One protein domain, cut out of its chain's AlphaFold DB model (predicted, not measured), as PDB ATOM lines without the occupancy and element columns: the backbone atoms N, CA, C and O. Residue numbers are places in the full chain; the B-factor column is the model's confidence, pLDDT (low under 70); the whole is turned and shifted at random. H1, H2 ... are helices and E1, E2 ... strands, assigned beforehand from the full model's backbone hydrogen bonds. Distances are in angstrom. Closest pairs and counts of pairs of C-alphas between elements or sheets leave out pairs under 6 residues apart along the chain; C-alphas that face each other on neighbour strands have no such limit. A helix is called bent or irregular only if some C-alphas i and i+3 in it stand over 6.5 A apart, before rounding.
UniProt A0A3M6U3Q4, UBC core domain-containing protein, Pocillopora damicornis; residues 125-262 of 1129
ATOM      1  N   PRO A 125     117.958-116.541 392.515       91.50
ATOM      2  CA  PRO A 125     118.490-117.392 391.451       91.50
ATOM      3  C   PRO A 125     119.720-118.196 391.907       91.50
ATOM      4  O   PRO A 125     120.431-117.757 392.811       91.50
ATOM      5  N   GLY A 126     119.928-119.383 391.334       90.88
ATOM      6  CA  GLY A 126     120.995-120.324 391.710       90.88
ATOM      7  C   GLY A 126     120.723-121.133 392.989       90.88
ATOM      8  O   GLY A 126     121.395-122.122 393.257       90.88
ATOM      9  N   LEU A 127     119.713-120.773 393.789       89.94
ATOM     10  CA  LEU A 127     119.444-121.442 395.064       89.94
ATOM     11  C   LEU A 127     118.801-122.833 394.865       89.94
ATOM     12  O   LEU A 127     117.706-122.895 394.293       89.94
ATOM     13  N   PRO A 128     119.377-123.927 395.406       93.06
ATOM     14  CA  PRO A 128     118.752-125.245 395.364       93.06
ATOM     15  C   PRO A 128     117.545-125.315 396.315       93.06
ATOM     16  O   PRO A 128     117.597-124.914 397.486       93.06
ATOM     17  N   VAL A 129     116.430-125.828 395.800       93.12
ATOM     18  CA  VAL A 129     115.121-125.876 396.463       93.12
ATOM     19  C   VAL A 129     114.398-127.191 396.186       93.12
ATOM     20  O   VAL A 129     114.549-127.798 395.132       93.12
ATOM     21  N   SER A 130     113.554-127.615 397.125       92.75
ATOM     22  CA  SER A 130     112.745-128.830 397.002       92.75
ATOM     23  C   SER A 130     111.249-128.561 397.140       92.75
ATOM     24  O   SER A 130     110.840-127.782 398.009       92.75
ATOM     25  N   LEU A 131     110.427-129.258 396.351       91.00
ATOM     26  CA  LEU A 131     108.965-129.252 396.462       91.00
ATOM     27  C   LEU A 131     108.430-130.689 396.509       91.00
ATOM     28  O   LEU A 131     108.048-131.280 395.501       91.00
ATOM     29  N   GLY A 132     108.387-131.255 397.716       86.31
ATOM     30  CA  GLY A 132     108.109-132.680 397.901       86.31
ATOM     31  C   GLY A 132     109.351-133.513 397.557       86.31
ATOM     32  O   GLY A 132     110.391-133.255 398.159       86.31
ATOM     33  N   PRO A 133     109.268-134.494 396.639       87.38
ATOM     34  CA  PRO A 133     110.395-135.355 396.279       87.38
ATOM     35  C   PRO A 133     111.322-134.749 395.212       87.38
ATOM     36  O   PRO A 133     112.380-135.310 394.946       87.38
ATOM     37  N   TRP A 134     110.930-133.632 394.588       90.75
ATOM     38  CA  TRP A 134     111.681-132.981 393.515       90.75
ATOM     39  C   TRP A 134     112.649-131.929 394.052       90.75
ATOM     40  O   TRP A 134     112.238-131.066 394.832       90.75
ATOM     41  N   LEU A 135     113.900-131.996 393.595       93.06
ATOM     42  CA  LEU A 135     114.961-131.000 393.755       93.06
ATOM     43  C   LEU A 135     115.084-130.194 392.455       93.06
ATOM     44  O   LEU A 135     114.988-130.743 391.356       93.06
ATOM     45  N   GLY A 136     115.297-128.889 392.581       93.62
ATOM     46  CA  GLY A 136     115.497-127.980 391.460       93.62
ATOM     47  C   GLY A 136     116.256-126.721 391.861       93.62
ATOM     48  O   GLY A 136     116.480-126.470 393.046       93.62
ATOM     49  N   ILE A 137     116.639-125.922 390.870       94.81
ATOM     50  CA  ILE A 137     117.360-124.656 391.051       94.81
ATOM     51  C   ILE A 137     116.402-123.503 390.742       94.81
ATOM     52  O   ILE A 137     115.719-123.511 389.720       94.81
ATOM     53  N   VAL A 138     116.330-122.498 391.618       95.06
ATOM     54  CA  VAL A 138     115.569-121.265 391.341       95.06
ATOM     55  C   VAL A 138     116.230-120.505 390.187       95.06
ATOM     56  O   VAL A 138     117.423-120.219 390.249       95.06
ATOM     57  N   THR A 139     115.461-120.118 389.171       95.50
ATOM     58  CA  THR A 139     115.962-119.388 387.991       95.50
ATOM     59  C   THR A 139     115.521-117.921 387.967       95.50
ATOM     60  O   THR A 139     116.330-117.045 387.677       95.50
ATOM     61  N   GLU A 140     114.279-117.612 388.358       93.31
ATOM     62  CA  GLU A 140     113.752-116.236 388.449       93.31
ATOM     63  C   GLU A 140     112.856-116.066 389.690       93.31
ATOM     64  O   GLU A 140     112.230-117.011 390.171       93.31
ATOM     65  N   VAL A 141     112.791-114.851 390.246       92.25
ATOM     66  CA  VAL A 141     112.080-114.526 391.490       92.25
ATOM     67  C   VAL A 141     111.217-113.280 391.313       92.25
ATOM     68  O   VAL A 141     111.668-112.134 391.454       92.25
ATOM     69  N   TYR A 142     109.923-113.508 391.103       91.75
ATOM     70  CA  TYR A 142     108.928-112.465 390.899       91.75
ATOM     71  C   TYR A 142     108.571-111.760 392.211       91.75
ATOM     72  O   TYR A 142     107.978-112.327 393.136       91.75
ATOM     73  N   ARG A 143     108.915-110.471 392.278       90.31
ATOM     74  CA  ARG A 143     108.779-109.620 393.468       90.31
ATOM     75  C   ARG A 143     107.637-108.617 393.321       90.31
ATOM     76  O   ARG A 143     107.372-108.083 392.242       90.31
ATOM     77  N   LYS A 144     106.992-108.316 394.447       92.62
ATOM     78  CA  LYS A 144     105.917-107.334 394.593       92.62
ATOM     79  C   LYS A 144     106.259-106.359 395.709       92.62
ATOM     80  O   LYS A 144     106.575-106.756 396.829       92.62
ATOM     81  N   ILE A 145     106.154-105.066 395.420       94.69
ATOM     82  CA  ILE A 145     106.538-103.995 396.345       94.69
ATOM     83  C   ILE A 145     105.362-103.040 396.523       94.69
ATOM     84  O   ILE A 145     104.929-102.388 395.572       94.69
ATOM     85  N   VAL A 146     104.844-102.920 397.747       95.81
ATOM     86  CA  VAL A 146     103.774-101.968 398.080       95.81
ATOM     87  C   VAL A 146     104.377-100.684 398.629       95.81
ATOM     88  O   VAL A 146     105.022-100.671 399.678       95.81
ATOM     89  N   LEU A 147     104.108 -99.572 397.945       95.50
ATOM     90  CA  LEU A 147     104.608 -98.248 398.295       95.50
ATOM     91  C   LEU A 147     103.493 -97.332 398.791       95.50
ATOM     92  O   LEU A 147     102.457 -97.177 398.137       95.50
ATOM     93  N   ARG A 148     103.753 -96.610 399.887       94.88
ATOM     94  CA  ARG A 148     102.985 -95.418 400.264       94.88
ATOM     95  C   ARG A 148     103.631 -94.160 399.696       94.88
ATOM     96  O   ARG A 148     104.760 -93.806 400.028       94.88
ATOM     97  N   ILE A 149     102.888 -93.438 398.867       91.56
ATOM     98  CA  ILE A 149     103.306 -92.170 398.264       91.56
ATOM     99  C   ILE A 149     103.086 -91.013 399.251       91.56
ATOM    100  O   ILE A 149     102.215 -91.061 400.119       91.56
ATOM    101  N   LYS A 150     103.832 -89.910 399.087       86.62
ATOM    102  CA  LYS A 150     103.737 -88.674 399.902       86.62
ATOM    103  C   LYS A 150     102.326 -88.086 400.084       86.62
ATOM    104  O   LYS A 150     102.133 -87.303 401.009       86.62
ATOM    105  N   ASN A 151     101.364 -88.404 399.213       86.00
ATOM    106  CA  ASN A 151      99.966 -87.967 399.341       86.00
ATOM    107  C   ASN A 151      99.098 -88.923 400.194       86.00
ATOM    108  O   ASN A 151      97.894 -88.716 400.293       86.00
ATOM    109  N   GLY A 152      99.694 -89.966 400.782       88.12
ATOM    110  CA  GLY A 152      99.029 -90.998 401.579       88.12
ATOM    111  C   GLY A 152      98.534 -92.208 400.780       88.12
ATOM    112  O   GLY A 152      98.209 -93.221 401.399       88.12
ATOM    113  N   SER A 153      98.501 -92.129 399.446       92.19
ATOM    114  CA  SER A 153      97.990 -93.193 398.564       92.19
ATOM    115  C   SER A 153      98.951 -94.380 398.480       92.19
ATOM    116  O   SER A 153     100.158 -94.210 398.663       92.19
ATOM    117  N   ARG A 154      98.414 -95.568 398.192       95.69
ATOM    118  CA  ARG A 154      99.138 -96.844 398.109       95.69
ATOM    119  C   ARG A 154      99.101 -97.395 396.685       95.69
ATOM    120  O   ARG A 154      98.037 -97.383 396.063       95.69
ATOM    121  N   CYS A 155     100.207 -97.951 396.209       94.25
ATOM    122  CA  CYS A 155     100.274 -98.717 394.962       94.25
ATOM    123  C   CYS A 155     101.208 -99.924 395.110       94.25
ATOM    124  O   CYS A 155     102.156 -99.836 395.890       94.25
ATOM    125  N   SER A 156     100.969-101.011 394.370       95.25
ATOM    126  CA  SER A 156     101.982-102.052 394.153       95.25
ATOM    127  C   SER A 156     102.717-101.866 392.824       95.25
ATOM    128  O   SER A 156     102.160-101.339 391.852       95.25
ATOM    129  N   LEU A 157     103.985-102.271 392.838       94.44
ATOM    130  CA  LEU A 157     104.883-102.444 391.700       94.44
ATOM    131  C   LEU A 157     105.257-103.928 391.634       94.44
ATOM    132  O   LEU A 157     105.527-104.530 392.672       94.44
ATOM    133  N   GLU A 158     105.242-104.489 390.432       91.75
ATOM    134  CA  GLU A 158     105.440-105.906 390.098       91.75
ATOM    135  C   GLU A 158     106.257-105.933 388.773       91.75
ATOM    136  O   GLU A 158     106.065-105.043 387.936       91.75
ATOM    137  N   GLY A 159     107.182-106.885 388.580       85.88
ATOM    138  CA  GLY A 159     108.019-107.000 387.362       85.88
ATOM    139  C   GLY A 159     109.007-105.837 387.134       85.88
ATOM    140  O   GLY A 159     109.504-105.257 388.096       85.88
ATOM    141  N   GLU A 160     109.262-105.447 385.872       86.19
ATOM    142  CA  GLU A 160     110.162-104.324 385.486       86.19
ATOM    143  C   GLU A 160     109.858-103.027 386.266       86.19
ATOM    144  O   GLU A 160     110.746-102.280 386.675       86.19
ATOM    145  N   GLN A 161     108.579-102.772 386.561       89.75
ATOM    146  CA  GLN A 161     108.167-101.576 387.296       89.75
ATOM    147  C   GLN A 161     108.683-101.566 388.753       89.75
ATOM    148  O   GLN A 161     108.695-100.503 389.377       89.75
ATOM    149  N   ALA A 162     109.095-102.722 389.293       88.56
ATOM    150  CA  ALA A 162     109.694-102.894 390.616       88.56
ATOM    151  C   ALA A 162     111.235-102.818 390.611       88.56
ATOM    152  O   ALA A 162     111.785-102.289 391.570       88.56
ATOM    153  N   SER A 163     111.931-103.257 389.553       87.62
ATOM    154  CA  SER A 163     113.388-103.035 389.422       87.62
ATOM    155  C   SER A 163     113.725-101.572 389.110       87.62
ATOM    156  O   SER A 163     114.777-101.069 389.476       87.62
ATOM    157  N   MET A 164     112.788-100.830 388.516       89.75
ATOM    158  CA  MET A 164     112.930 -99.401 388.218       89.75
ATOM    159  C   MET A 164     112.808 -98.450 389.429       89.75
ATOM    160  O   MET A 164     112.739 -97.229 389.238       89.75
ATOM    161  N   ILE A 165     112.741 -98.956 390.664       91.56
ATOM    162  CA  ILE A 165     112.844 -98.135 391.879       91.56
ATOM    163  C   ILE A 165     114.154 -98.411 392.619       91.56
ATOM    164  O   ILE A 165     114.662 -99.517 392.595       91.56
ATOM    165  N   TYR A 166     114.669 -97.401 393.313       90.69
ATOM    166  CA  TYR A 166     115.975 -97.432 393.978       90.69
ATOM    167  C   TYR A 166     115.902 -96.752 395.354       90.69
ATOM    168  O   TYR A 166     115.030 -95.898 395.590       90.69
ATOM    169  N   ASP A 167     116.786 -97.116 396.289       89.75
ATOM    170  CA  ASP A 167     116.863 -96.449 397.598       89.75
ATOM    171  C   ASP A 167     117.332 -94.989 397.432       89.75
ATOM    172  O   ASP A 167     118.089 -94.630 396.541       89.75
ATOM    173  N   THR A 168     116.839 -94.096 398.288       86.94
ATOM    174  CA  THR A 168     117.218 -92.671 398.295       86.94
ATOM    175  C   THR A 168     118.064 -92.280 399.502       86.94
ATOM    176  O   THR A 168     118.264 -91.089 399.758       86.94
ATOM    177  N   SER A 169     118.495 -93.293 400.250       82.88
ATOM    178  CA  SER A 169     119.415 -93.256 401.385       82.88
ATOM    179  C   SER A 169     120.764 -93.858 400.996       82.88
ATOM    180  O   SER A 169     121.787 -93.320 401.407       82.88
ATOM    181  N   ASP A 170     120.742 -94.939 400.209       85.62
ATOM    182  CA  ASP A 170     121.931 -95.562 399.634       85.62
ATOM    183  C   ASP A 170     122.499 -94.679 398.512       85.62
ATOM    184  O   ASP A 170     121.743 -94.037 397.777       85.62
ATOM    185  N   GLN A 171     123.822 -94.556 398.461       83.31
ATOM    186  CA  GLN A 171     124.573 -93.674 397.549       83.31
ATOM    187  C   GLN A 171     125.905 -94.317 397.110       83.31
ATOM    188  O   GLN A 171     126.788 -93.608 396.632       83.31
ATOM    189  N   ARG A 172     126.041 -95.631 397.332       88.38
ATOM    190  CA  ARG A 172     127.059 -96.495 396.729       88.38
ATOM    191  C   ARG A 172     126.783 -96.646 395.226       88.38
ATOM    192  O   ARG A 172     125.689 -96.283 394.782       88.38
ATOM    193  N   ASP A 173     127.753 -97.159 394.475       86.94
ATOM    194  CA  ASP A 173     127.496 -97.583 393.095       86.94
ATOM    195  C   ASP A 173     126.638 -98.857 393.062       86.94
ATOM    196  O   ASP A 173     126.587 -99.582 394.063       86.94
ATOM    197  N   GLU A 174     125.949 -99.113 391.947       85.38
ATOM    198  CA  GLU A 174     125.098-100.307 391.813       85.38
ATOM    199  C   GLU A 174     125.936-101.592 391.707       85.38
ATOM    200  O   GLU A 174     125.491-102.636 392.182       85.38
ATOM    201  N   ASP A 175     127.170-101.475 391.208       87.25
ATOM    202  CA  ASP A 175     128.135-102.573 391.057       87.25
ATOM    203  C   ASP A 175     128.927-102.881 392.351       87.25
ATOM    204  O   ASP A 175     129.619-103.890 392.432       87.25
ATOM    205  N   SER A 176     128.843-102.038 393.394       91.06
ATOM    206  CA  SER A 176     129.617-102.265 394.630       91.06
ATOM    207  C   SER A 176     129.037-103.419 395.472       91.06
ATOM    208  O   SER A 176     127.814-103.485 395.645       91.06
ATOM    209  N   PRO A 177     129.867-104.256 396.132       90.81
ATOM    210  CA  PRO A 177     129.415-105.450 396.868       90.81
ATOM    211  C   PRO A 177     128.449-105.140 398.023       90.81
ATOM    212  O   PRO A 177     127.653-105.978 398.431       90.81
ATOM    213  N   PHE A 178     128.487-103.916 398.564       92.12
ATOM    214  CA  PHE A 178     127.606-103.498 399.660       92.12
ATOM    215  C   PHE A 178     126.298-102.838 399.176       92.12
ATOM    216  O   PHE A 178     125.479-102.391 399.996       92.12
ATOM    217  N   TYR A 179     126.087-102.721 397.861       89.31
ATOM    218  CA  TYR A 179     124.793-102.336 397.309       89.31
ATOM    219  C   TYR A 179     123.751-103.431 397.564       89.31
ATOM    220  O   TYR A 179     124.057-104.559 397.931       89.31
ATOM    221  N   SER A 180     122.465-103.092 397.464       85.81
ATOM    222  CA  SER A 180     121.426-104.119 397.536       85.81
ATOM    223  C   SER A 180     120.132-103.642 396.898       85.81
ATOM    224  O   SER A 180     119.474-102.732 397.408       85.81
ATOM    225  N   ALA A 181     119.729-104.338 395.837       82.75
ATOM    226  CA  ALA A 181     118.429-104.188 395.189       82.75
ATOM    227  C   ALA A 181     117.259-104.795 396.004       82.75
ATOM    228  O   ALA A 181     116.122-104.814 395.535       82.75
ATOM    229  N   SER A 182     117.504-105.310 397.217       87.69
ATOM    230  CA  SER A 182     116.458-105.857 398.092       87.69
ATOM    231  C   SER A 182     115.741-104.775 398.903       87.69
ATOM    232  O   SER A 182     116.354-103.866 399.469       87.69
ATOM    233  N   PHE A 183     114.415-104.903 399.010       90.75
ATOM    234  CA  PHE A 183     113.557-103.897 399.642       90.75
ATOM    235  C   PHE A 183     112.984-104.342 400.989       90.75
ATOM    236  O   PHE A 183     112.611-105.499 401.166       90.75
ATOM    237  N   TYR A 184     112.833-103.403 401.929       90.94
ATOM    238  CA  TYR A 184     112.316-103.683 403.275       90.94
ATOM    239  C   TYR A 184     111.286-102.644 403.769       90.94
ATOM    240  O   TYR A 184     111.389-101.453 403.456       90.94
ATOM    241  N   PRO A 185     110.287-103.034 404.590       90.38
ATOM    242  CA  PRO A 185     109.309-102.103 405.158       90.38
ATOM    243  C   PRO A 185     109.946-100.919 405.911       90.38
ATOM    244  O   PRO A 185     110.765-101.088 406.811       90.38
ATOM    245  N   GLY A 186     109.537 -99.695 405.560       87.94
ATOM    246  CA  GLY A 186     110.053 -98.433 406.109       87.94
ATOM    247  C   GLY A 186     111.159 -97.753 405.282       87.94
ATOM    248  O   GLY A 186     111.454 -96.571 405.514       87.94
ATOM    249  N   GLN A 187     111.733 -98.447 404.297       90.88
ATOM    250  CA  GLN A 187     112.729 -97.919 403.358       90.88
ATOM    251  C   GLN A 187     112.158 -96.791 402.481       90.88
ATOM    252  O   GLN A 187     110.950 -96.725 402.227       90.88
ATOM    253  N   LYS A 188     113.007 -95.867 402.008       91.56
ATOM    254  CA  LYS A 188     112.581 -94.661 401.269       91.56
ATOM    255  C   LYS A 188     113.080 -94.688 399.833       91.56
ATOM    256  O   LYS A 188     114.168 -94.203 399.547       91.56
ATOM    257  N   VAL A 189     112.231 -95.170 398.936       93.88
ATOM    258  CA  VAL A 189     112.564 -95.351 397.520       93.88
ATOM    259  C   VAL A 189     112.140 -94.174 396.633       93.88
ATOM    260  O   VAL A 189     111.237 -93.392 396.975       93.88
ATOM    261  N   ALA A 190     112.770 -94.066 395.466       92.56
ATOM    262  CA  ALA A 190     112.320 -93.256 394.339       92.56
ATOM    263  C   ALA A 190     112.267 -94.083 393.053       92.56
ATOM    264  O   ALA A 190     112.842 -95.158 392.992       92.56
ATOM    265  N   GLY A 191     111.586 -93.564 392.034       92.00
ATOM    266  CA  GLY A 191     111.630 -94.115 390.685       92.00
ATOM    267  C   GLY A 191     111.098 -93.133 389.638       92.00
ATOM    268  O   GLY A 191     110.381 -92.173 389.974       92.00
ATOM    269  N   PRO A 192     111.436 -93.358 388.358       91.62
ATOM    270  CA  PRO A 192     111.030 -92.510 387.252       91.62
ATOM    271  C   PRO A 192     109.517 -92.587 387.036       91.62
ATOM    272  O   PRO A 192     108.844 -93.537 387.431       91.62
ATOM    273  N   SER A 193     108.972 -91.596 386.333       89.00
ATOM    274  CA  SER A 193     107.526 -91.494 386.106       89.00
ATOM    275  C   SER A 193     106.905 -92.746 385.470       89.00
ATOM    276  O   SER A 193     105.744 -93.035 385.759       89.00
ATOM    277  N   ARG A 194     107.667 -93.487 384.642       89.75
ATOM    278  CA  ARG A 194     107.218 -94.725 383.985       89.75
ATOM    279  C   ARG A 194     106.795 -95.811 384.988       89.75
ATOM    280  O   ARG A 194     105.649 -96.236 384.893       89.75
ATOM    281  N   ALA A 195     107.595 -96.079 386.029       89.00
ATOM    282  CA  ALA A 195     107.292 -97.057 387.091       89.00
ATOM    283  C   ALA A 195     105.875 -96.906 387.674       89.00
ATOM    284  O   ALA A 195     105.144 -97.865 387.905       89.00
ATOM    285  N   PHE A 196     105.436 -95.660 387.864       89.44
ATOM    286  CA  PHE A 196     104.171 -95.348 388.526       89.44
ATOM    287  C   PHE A 196     102.974 -95.190 387.571       89.44
ATOM    288  O   PHE A 196     101.836 -95.040 388.038       89.44
ATOM    289  N   LYS A 197     103.189 -95.202 386.244       85.75
ATOM    290  CA  LYS A 197     102.096 -95.120 385.256       85.75
ATOM    291  C   LYS A 197     101.225 -96.366 385.306       85.75
ATOM    292  O   LYS A 197     100.005 -96.224 385.419       85.75
ATOM    293  N   GLU A 198     101.851 -97.534 385.284       83.38
ATOM    294  CA  GLU A 198     101.196 -98.848 385.247       83.38
ATOM    295  C   GLU A 198     100.973 -99.451 386.641       83.38
ATOM    296  O   GLU A 198     100.101-100.300 386.798       83.38
ATOM    297  N   ALA A 199     101.653 -98.923 387.667       89.25
ATOM    298  CA  ALA A 199     101.460 -99.278 389.074       89.25
ATOM    299  C   ALA A 199      99.984 -99.437 389.481       89.25
ATOM    300  O   ALA A 199      99.129 -98.590 389.184       89.25
ATOM    301  N   LYS A 200      99.708-100.499 390.238       92.00
ATOM    302  CA  LYS A 200      98.373-100.955 390.642       92.00
ATOM    303  C   LYS A 200      97.944-100.230 391.918       92.00
ATOM    304  O   LYS A 200      98.477-100.468 392.998       92.00
ATOM    305  N   TRP A 201      97.016 -99.279 391.804       91.75
ATOM    306  CA  TRP A 201      96.639 -98.390 392.914       91.75
ATOM    307  C   TRP A 201      95.696 -99.094 393.894       91.75
ATOM    308  O   TRP A 201      94.550 -99.377 393.566       91.75
ATOM    309  N   LEU A 202      96.191 -99.352 395.107       92.69
ATOM    310  CA  LEU A 202      95.493-100.125 396.139       92.69
ATOM    311  C   LEU A 202      94.560 -99.251 396.990       92.69
ATOM    312  O   LEU A 202      93.510 -99.713 397.427       92.69
ATOM    313  N   SER A 203      94.932 -97.992 397.254       90.19
ATOM    314  CA  SER A 203      94.041 -97.012 397.894       90.19
ATOM    315  C   SER A 203      94.525 -95.567 397.741       90.19
ATOM    316  O   SER A 203      95.697 -95.303 397.471       90.19
ATOM    317  N   GLY A 204      93.620 -94.608 397.955       87.25
ATOM    318  CA  GLY A 204      93.894 -93.177 397.805       87.25
ATOM    319  C   GLY A 204      93.667 -92.668 396.379       87.25
ATOM    320  O   GLY A 204      92.987 -93.304 395.580       87.25
ATOM    321  N   VAL A 205      94.205 -91.487 396.071       81.50
ATOM    322  CA  VAL A 205      94.026 -90.821 394.772       81.50
ATOM    323  C   VAL A 205      95.332 -90.906 393.988       81.50
ATOM    324  O   VAL A 205      96.360 -90.397 394.449       81.50
ATOM    325  N   LYS A 206      95.284 -91.508 392.790       83.31
ATOM    326  CA  LYS A 206      96.428 -91.565 391.867       83.31
ATOM    327  C   LYS A 206      96.969 -90.139 391.650       83.31
ATOM    328  O   LYS A 206      96.202 -89.264 391.240       83.31
ATOM    329  N   PRO A 207      98.245 -89.859 391.974       78.69
ATOM    330  CA  PRO A 207      98.829 -88.538 391.780       78.69
ATOM    331  C   PRO A 207      98.919 -88.209 390.284       78.69
ATOM    332  O   PRO A 207      98.929 -89.103 389.441       78.69
ATOM    333  N   VAL A 208      99.031 -86.924 389.945       81.00
ATOM    334  CA  VAL A 208      99.310 -86.511 388.562       81.00
ATOM    335  C   VAL A 208     100.769 -86.835 388.240       81.00
ATOM    336  O   VAL A 208     101.685 -86.277 388.844       81.00
ATOM    337  N   ILE A 209     100.978 -87.759 387.302       79.31
ATOM    338  CA  ILE A 209     102.298 -88.258 386.902       79.31
ATOM    339  C   ILE A 209     102.754 -87.495 385.655       79.31
ATOM    340  O   ILE A 209     102.204 -87.675 384.571       79.31
ATOM    341  N   HIS A 210     103.768 -86.641 385.804       76.56
ATOM    342  CA  HIS A 210     104.419 -85.957 384.684       76.56
ATOM    343  C   HIS A 210     105.623 -86.771 384.190       76.56
ATOM    344  O   HIS A 210     106.345 -87.332 385.010       76.56
ATOM    345  N   ASN A 211     105.890 -86.791 382.878       72.50
ATOM    346  CA  ASN A 211     106.907 -87.670 382.272       72.50
ATOM    347  C   ASN A 211     108.328 -87.544 382.876       72.50
ATOM    348  O   ASN A 211     109.041 -88.539 382.935       72.50
ATOM    349  N   GLN A 212     108.723 -86.370 383.377       66.94
ATOM    350  CA  GLN A 212     110.038 -86.134 384.004       66.94
ATOM    351  C   GLN A 212     110.023 -86.205 385.550       66.94
ATOM    352  O   GLN A 212     111.000 -85.844 386.201       66.94
ATOM    353  N   ALA A 213     108.915 -86.616 386.176       76.94
ATOM    354  CA  ALA A 213     108.801 -86.628 387.633       76.94
ATOM    355  C   ALA A 213     109.440 -87.877 388.264       76.94
ATOM    356  O   ALA A 213     108.956 -88.989 388.067       76.94
ATOM    357  N   GLN A 214     110.457 -87.667 389.103       86.88
ATOM    358  CA  GLN A 214     110.925 -88.650 390.084       86.88
ATOM    359  C   GLN A 214     109.926 -88.727 391.250       86.88
ATOM    360  O   GLN A 214     109.792 -87.791 392.051       86.88
ATOM    361  N   ILE A 215     109.193 -89.835 391.335       89.38
ATOM    362  CA  ILE A 215     108.197 -90.087 392.382       89.38
ATOM    363  C   ILE A 215     108.907 -90.752 393.559       89.38
ATOM    364  O   ILE A 215     109.788 -91.577 393.368       89.38
ATOM    365  N   LYS A 216     108.562 -90.357 394.793       92.25
ATOM    366  CA  LYS A 216     109.175 -90.911 396.014       92.25
ATOM    367  C   LYS A 216     108.115 -91.487 396.942       92.25
ATOM    368  O   LYS A 216     107.132 -90.795 397.240       92.25
ATOM    369  N   GLY A 217     108.358 -92.706 397.405       93.06
ATOM    370  CA  GLY A 217     107.480 -93.460 398.290       93.06
ATOM    371  C   GLY A 217     108.148 -93.840 399.609       93.06
ATOM    372  O   GLY A 217     109.207 -93.337 399.987       93.06
ATOM    373  N   THR A 218     107.492 -94.732 400.332       94.38
ATOM    374  CA  THR A 218     108.046 -95.488 401.454       94.38
ATOM    375  C   THR A 218     107.504 -96.903 401.334       94.38
ATOM    376  O   THR A 218     106.301 -97.060 401.115       94.38
ATOM    377  N   VAL A 219     108.381 -97.902 401.405       94.12
ATOM    378  CA  VAL A 219     108.003 -99.319 401.308       94.12
ATOM    379  C   VAL A 219     107.155 -99.686 402.525       94.12
ATOM    380  O   VAL A 219     107.489 -99.317 403.650       94.12
ATOM    381  N   GLU A 220     106.047-100.385 402.305       93.44
ATOM    382  CA  GLU A 220     105.204-100.952 403.368       93.44
ATOM    383  C   GLU A 220     105.252-102.479 403.396       93.44
ATOM    384  O   GLU A 220     105.119-103.074 404.459       93.44
ATOM    385  N   GLU A 221     105.440-103.092 402.231       92.19
ATOM    386  CA  GLU A 221     105.495-104.533 402.002       92.19
ATOM    387  C   GLU A 221     106.476-104.751 400.846       92.19
ATOM    388  O   GLU A 221     106.406-104.035 399.842       92.19
ATOM    389  N   ALA A 222     107.365-105.722 400.993       91.50
ATOM    390  CA  ALA A 222     108.090-106.349 399.900       91.50
ATOM    391  C   ALA A 222     107.858-107.852 400.073       91.50
ATOM    392  O   ALA A 222     107.997-108.364 401.186       91.50
ATOM    393  N   SER A 223     107.396-108.522 399.024       90.62
ATOM    394  CA  SER A 223     106.976-109.922 399.071       90.62
ATOM    395  C   SER A 223     107.304-110.624 397.754       90.62
ATOM    396  O   SER A 223     107.160-110.043 396.678       90.62
ATOM    397  N   ILE A 224     107.758-111.875 397.839       90.94
ATOM    398  CA  ILE A 224     107.857-112.770 396.681       90.94
ATOM    399  C   ILE A 224     106.436-113.264 396.369       90.94
ATOM    400  O   ILE A 224     105.651-113.524 397.287       90.94
ATOM    401  N   ILE A 225     106.084-113.323 395.085       92.62
ATOM    402  CA  ILE A 225     104.756-113.750 394.607       92.62
ATOM    403  C   ILE A 225     104.803-114.955 393.665       92.62
ATOM    404  O   ILE A 225     103.782-115.609 393.487       92.62
ATOM    405  N   ALA A 226     105.963-115.258 393.092       94.19
ATOM    406  CA  ALA A 226     106.268-116.532 392.458       94.19
ATOM    407  C   ALA A 226     107.789-116.672 392.326       94.19
ATOM    408  O   ALA A 226     108.501-115.663 392.363       94.19
ATOM    409  N   CYS A 227     108.262-117.894 392.123       95.31
ATOM    410  CA  CYS A 227     109.603-118.182 391.615       95.31
ATOM    411  C   CYS A 227     109.463-119.126 390.424       95.31
ATOM    412  O   CYS A 227     108.617-120.017 390.484       95.31
ATOM    413  N   ASP A 228     110.289-118.971 389.397       96.56
ATOM    414  CA  ASP A 228     110.524-120.059 388.448       96.56
ATOM    415  C   ASP A 228     111.653-120.944 388.991       96.56
ATOM    416  O   ASP A 228     112.622-120.454 389.581       96.56
ATOM    417  N   VAL A 229     111.481-122.254 388.844       96.56
ATOM    418  CA  VAL A 229     112.399-123.300 389.293       96.56
ATOM    419  C   VAL A 229     112.590-124.279 388.146       96.56
ATOM    420  O   VAL A 229     111.608-124.732 387.556       96.56
ATOM    421  N   ASP A 230     113.841-124.616 387.847       95.31
ATOM    422  CA  ASP A 230     114.170-125.703 386.932       95.31
ATOM    423  C   ASP A 230     114.345-127.008 387.721       95.31
ATOM    424  O   ASP A 230     115.154-127.083 388.651       95.31
ATOM    425  N   TRP A 231     113.518-128.009 387.415       94.19
ATOM    426  CA  TRP A 231     113.342-129.223 388.221       94.19
ATOM    427  C   TRP A 231     114.238-130.353 387.713       94.19
ATOM    428  O   TRP A 231     113.894-131.037 386.751       94.19
ATOM    429  N   GLN A 232     115.363-130.566 388.395       92.38
ATOM    430  CA  GLN A 232     116.447-131.431 387.923       92.38
ATOM    431  C   GLN A 232     116.204-132.921 388.201       92.38
ATOM    432  O   GLN A 232     116.370-133.759 387.317       92.38
ATOM    433  N   ILE A 233     115.816-133.279 389.431       90.19
ATOM    434  CA  ILE A 233     115.788-134.683 389.871       90.19
ATOM    435  C   ILE A 233     114.693-134.961 390.908       90.19
ATOM    436  O   ILE A 233     114.362-134.112 391.737       90.19
ATOM    437  N   CYS A 234     114.144-136.178 390.876       87.94
ATOM    438  CA  CYS A 234     113.174-136.694 391.838       87.94
ATOM    439  C   CYS A 234     113.803-137.795 392.707       87.94
ATOM    440  O   CYS A 234     114.323-138.776 392.178       87.94
ATOM    441  N   GLY A 235     113.744-137.640 394.030       84.06
ATOM    442  CA  GLY A 235     114.161-138.658 394.997       84.06
ATOM    443  C   GLY A 235     113.069-139.684 395.319       84.06
ATOM    444  O   GLY A 235     111.910-139.549 394.930       84.06
ATOM    445  N   ALA A 236     113.427-140.713 396.088       75.62
ATOM    446  CA  ALA A 236     112.563-141.856 396.386       75.62
ATOM    447  C   ALA A 236     111.214-141.484 397.049       75.62
ATOM    448  O   ALA A 236     111.148-141.111 398.223       75.62
ATOM    449  N   CYS A 237     110.112-141.669 396.314       63.19
ATOM    450  CA  CYS A 237     108.732-141.523 396.793       63.19
ATOM    451  C   CYS A 237     108.288-142.753 397.614       63.19
ATOM    452  O   CYS A 237     107.642-143.657 397.093       63.19
ATOM    453  N   GLN A 238     108.610-142.800 398.909       56.06
ATOM    454  CA  GLN A 238     108.434-144.021 399.717       56.06
ATOM    455  C   GLN A 238     107.000-144.304 400.233       56.06
ATOM    456  O   GLN A 238     106.821-145.248 401.000       56.06
ATOM    457  N   ASN A 239     105.971-143.515 399.871       46.25
ATOM    458  CA  ASN A 239     104.575-143.805 400.253       46.25
ATOM    459  C   ASN A 239     103.491-143.030 399.462       46.25
ATOM    460  O   ASN A 239     103.605-141.823 399.261       46.25
ATOM    461  N   ASN A 240     102.383-143.716 399.144       45.00
ATOM    462  CA  ASN A 240     101.015-143.209 398.884       45.00
ATOM    463  C   ASN A 240     100.748-142.065 397.872       45.00
ATOM    464  O   ASN A 240      99.596-141.636 397.752       45.00
ATOM    465  N   PHE A 241     101.722-141.603 397.089       47.97
ATOM    466  CA  PHE A 241     101.405-140.901 395.839       47.97
ATOM    467  C   PHE A 241     100.831-141.896 394.823       47.97
ATOM    468  O   PHE A 241     101.226-143.060 394.803       47.97
ATOM    469  N   GLN A 242      99.913-141.450 393.957       49.03
ATOM    470  CA  GLN A 242      99.630-142.216 392.740       49.03
ATOM    471  C   GLN A 242     100.914-142.220 391.905       49.03
ATOM    472  O   GLN A 242     101.505-141.160 391.692       49.03
ATOM    473  N   GLU A 243     101.366-143.398 391.480       51.84
ATOM    474  CA  GLU A 243     102.699-143.596 390.885       51.84
ATOM    475  C   GLU A 243     102.904-142.695 389.647       51.84
ATOM    476  O   GLU A 243     103.960-142.086 389.480       51.84
ATOM    477  N   ASP A 244     101.835-142.475 388.872       54.09
ATOM    478  CA  ASP A 244     101.771-141.556 387.727       54.09
ATOM    479  C   ASP A 244     101.931-140.051 388.059       54.09
ATOM    480  O   ASP A 244     102.123-139.254 387.134       54.09
ATOM    481  N   GLU A 245     101.800-139.616 389.319       54.78
ATOM    482  CA  GLU A 245     101.908-138.197 389.718       54.78
ATOM    483  C   GLU A 245     103.273-137.828 390.316       54.78
ATOM    484  O   GLU A 245     103.767-136.745 390.016       54.78
ATOM    485  N   CYS A 246     103.926-138.702 391.099       59.88
ATOM    486  CA  CYS A 246     105.268-138.399 391.634       59.88
ATOM    487  C   CYS A 246     106.337-138.313 390.522       59.88
ATOM    488  O   CYS A 246     107.264-137.507 390.606       59.88
ATOM    489  N   LEU A 247     106.169-139.086 389.442       66.38
ATOM    490  CA  LEU A 247     107.093-139.164 388.302       66.38
ATOM    491  C   LEU A 247     107.075-137.946 387.355       66.38
ATOM    492  O   LEU A 247     107.787-137.951 386.351       66.38
ATOM    493  N   LYS A 248     106.271-136.912 387.625       81.56
ATOM    494  CA  LYS A 248     106.234-135.681 386.820       81.56
ATOM    495  C   LYS A 248     106.835-134.520 387.614       81.56
ATOM    496  O   LYS A 248     106.456-134.366 388.777       81.56
ATOM    497  N   PRO A 249     107.712-133.691 387.014       87.69
ATOM    498  CA  PRO A 249     108.183-132.482 387.676       87.69
ATOM    499  C   PRO A 249     106.991-131.559 387.986       87.69
ATOM    500  O   PRO A 249     106.011-131.554 387.230       87.69
ATOM    501  N   PRO A 250     107.043-130.783 389.084       91.19
ATOM    502  CA  PRO A 250     106.058-129.744 389.352       91.19
ATOM    503  C   PRO A 250     106.014-128.697 388.230       91.19
ATOM    504  O   PRO A 250     106.926-128.604 387.406       91.19
ATOM    505  N   ASP A 251     104.983-127.847 388.228       93.06
ATOM    506  CA  ASP A 251     105.003-126.633 387.405       93.06
ATOM    507  C   ASP A 251     106.297-125.830 387.694       93.06
ATOM    508  O   ASP A 251     106.613-125.617 388.873       93.06
ATOM    509  N   PRO A 252     107.045-125.364 386.672       95.88
ATOM    510  CA  PRO A 252     108.254-124.563 386.885       95.88
ATOM    511  C   PRO A 252     107.974-123.282 387.682       95.88
ATOM    512  O   PRO A 252     108.721-122.938 388.596       95.88
ATOM    513  N   THR A 253     106.854-122.609 387.401       96.38
ATOM    514  CA  THR A 253     106.418-121.414 388.137       96.38
ATOM    515  C   THR A 253     105.715-121.786 389.444       96.38
ATOM    516  O   THR A 253     104.503-122.016 389.487       96.38
ATOM    517  N   VAL A 254     106.458-121.770 390.550       95.38
ATOM    518  CA  VAL A 254     105.929-121.942 391.907       95.38
ATOM    519  C   VAL A 254     105.143-120.691 392.315       95.38
ATOM    520  O   VAL A 254     105.714-119.630 392.573       95.38
ATOM    521  N   THR A 255     103.816-120.809 392.390       94.56
ATOM    522  CA  THR A 255     102.892-119.695 392.694       94.56
ATOM    523  C   THR A 255     102.931-119.240 394.158       94.56
ATOM    524  O   THR A 255     103.393-119.972 395.037       94.56
ATOM    525  N   GLN A 256     102.383-118.052 394.460       92.00
ATOM    526  CA  GLN A 256     102.326-117.503 395.825       92.00
ATOM    527  C   GLN A 256     101.688-118.477 396.830       92.00
ATOM    528  O   GLN A 256     102.135-118.584 397.973       92.00
ATOM    529  N   GLU A 257     100.661-119.208 396.403       91.19
ATOM    530  CA  GLU A 257      99.986-120.243 397.176       91.19
ATOM    531  C   GLU A 257     100.878-121.469 397.452       91.19
ATOM    532  O   GLU A 257     100.682-122.136 398.467       91.19
ATOM    533  N   GLN A 258     101.871-121.757 396.603       91.50
ATOM    534  CA  GLN A 258     102.799-122.889 396.734       91.50
ATOM    535  C   GLN A 258     104.111-122.544 397.457       91.50
ATOM    536  O   GLN A 258     104.681-123.446 398.065       91.50
ATOM    537  N   LEU A 259     104.571-121.282 397.461       91.25
ATOM    538  CA  LEU A 259     105.870-120.875 398.046       91.25
ATOM    539  C   LEU A 259     106.099-121.386 399.482       91.25
ATOM    540  O   LEU A 259     107.212-121.756 399.833       91.25
ATOM    541  N   HIS A 260     105.050-121.483 400.306       90.25
ATOM    542  CA  HIS A 260     105.140-121.997 401.682       90.25
ATOM    543  C   HIS A 260     105.460-123.506 401.799       90.25
ATOM    544  O   HIS A 260     105.594-124.017 402.910       90.25
ATOM    545  N   ARG A 261     105.528-124.224 400.669       90.62
ATOM    546  CA  ARG A 261     105.928-125.636 400.544       90.62
ATOM    547  C   ARG A 261     107.295-125.809 399.870       90.62
ATOM    548  O   ARG A 261     107.761-126.940 399.779       90.62
ATOM    549  N   LEU A 262     107.892-124.725 399.369       92.12
ATOM    550  CA  LEU A 262     109.196-124.727 398.713       92.12
ATOM    551  C   LEU A 262     110.277-124.603 399.795       92.12
ATOM    552  O   LEU A 262     110.415-123.554 400.422       92.12
TER     553      LEU A 262
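AT A GLANCE: This is residues 125 to 262 of the 1129 residues of the protein "UBC core domain-containing protein" of Pocillopora damicornis (UniProt A0A3M6U3Q4). A long, strongly twisted ribbon of two antiparallel strands, E2 and E6 side by side, runs along most of the length of this domain, with a head at one end where E3, E5 and E4 join it beside the short helices H1 and H2. Toward the other end the short strands E1 and E7 are added to the ribbon, E1 beside E2 and E7 beside E6, and residues 239 to 245, of which 243 to 245 belong to H3, stick out past the ribbon's end. The printed part has 138 residues, with three named helices and seven named strands in the order E1 E2 E3 H1 E4 H2 E5 E6 H3 E7, and the class is mixed, helices and strands, with 69 residues in named elements. The seven strands form one branched sheet whose neighbour pairs are antiparallel. The whole is loose, with a radius of gyration of the C-alphas of 19.2 A, and its elongated outline spans 58 by 35 by 24 A.

IN THESE COORDINATES: The longest strand is E6, residues 215 to 234, 46.9 A from its first C-alpha at (108.197, -90.087, 392.382) to its last at (113.174, -136.694, 391.838). E2, residues 134 to 149, is 41.9 A long. E3 is residues 154 to 158 and 13.6 A long, and E1 is residues 128 to 131, beginning with C-alpha 128 at (118.752, -125.245, 395.364), and 10.6 A long. The shorter strands are E4, residues 189 to 191, E5, residues 200 to 203, and E7, residues 253 to 255, which ends with C-alpha 255 at (102.892, -119.695, 392.694). The helices are H1, residues 160 to 163, H2, residues 193 to 198, and H3, residues 243 to 246. H2 is irregular, but only just: C-alphas 195 and 198 are 6.6 A apart.

HOW THE PARTS SIT: E2 and E6 are antiparallel at 170 degrees, with N 139 and O 228 2.9 A apart and N 146 and O 221 2.8 A apart, within hydrogen-bond range. E2 bends by 67 degrees at residue 137, and E6 bends by 81 degrees at residue 218. E1 and E3 lie on one side of E2, beside residues 134 to 137 and 144 to 148, and E6 lies on the other side. E1, E2 and E3 form a meander, each strand the antiparallel neighbour of the one before. In the hairpin of E1 and E2, N 129 and O 136 are 2.8 A apart; in the hairpin of E2 and E3, N 147 and O 155 are 2.8 A apart. E5 is antiparallel to E3 at 157 degrees, with N 154 and O 203 2.8 A apart. E4 and E7 lie on one side of E6, with N 217 and O 189 3.0 A apart and N 254 and O 227 2.8 A apart. Residues 166 to 167 pair antiparallel with residues 189 to 190 of E4. H1 stands at the sheet's level, at a height over the sheet of 2.2 A. H2 only grazes the sheet, with its residues 193 to 198. H1 and H2 touch, their closest C-alphas being those of Gln 161 and Ala 195, 4.6 A apart. H3 is not on the sheet, and is apart from E2 and E4, among others. In H2, 1 of 2 pairs of O i and N i+4 is within hydrogen-bond range; H1 and H3 are too short for such a pair.

THE WHOLE: The two C-alphas farthest apart are those of Gln 212 and Asn 239, 60.2 A. The printed part has no cut. The links from H1 to E4, 25 residues, and from E5 to E6, 11 residues, are long. Residues 239 to 245 stand free. The mean pLDDT of the printed part is 86.9; residue 212 and residues 237 to 247 are under 70.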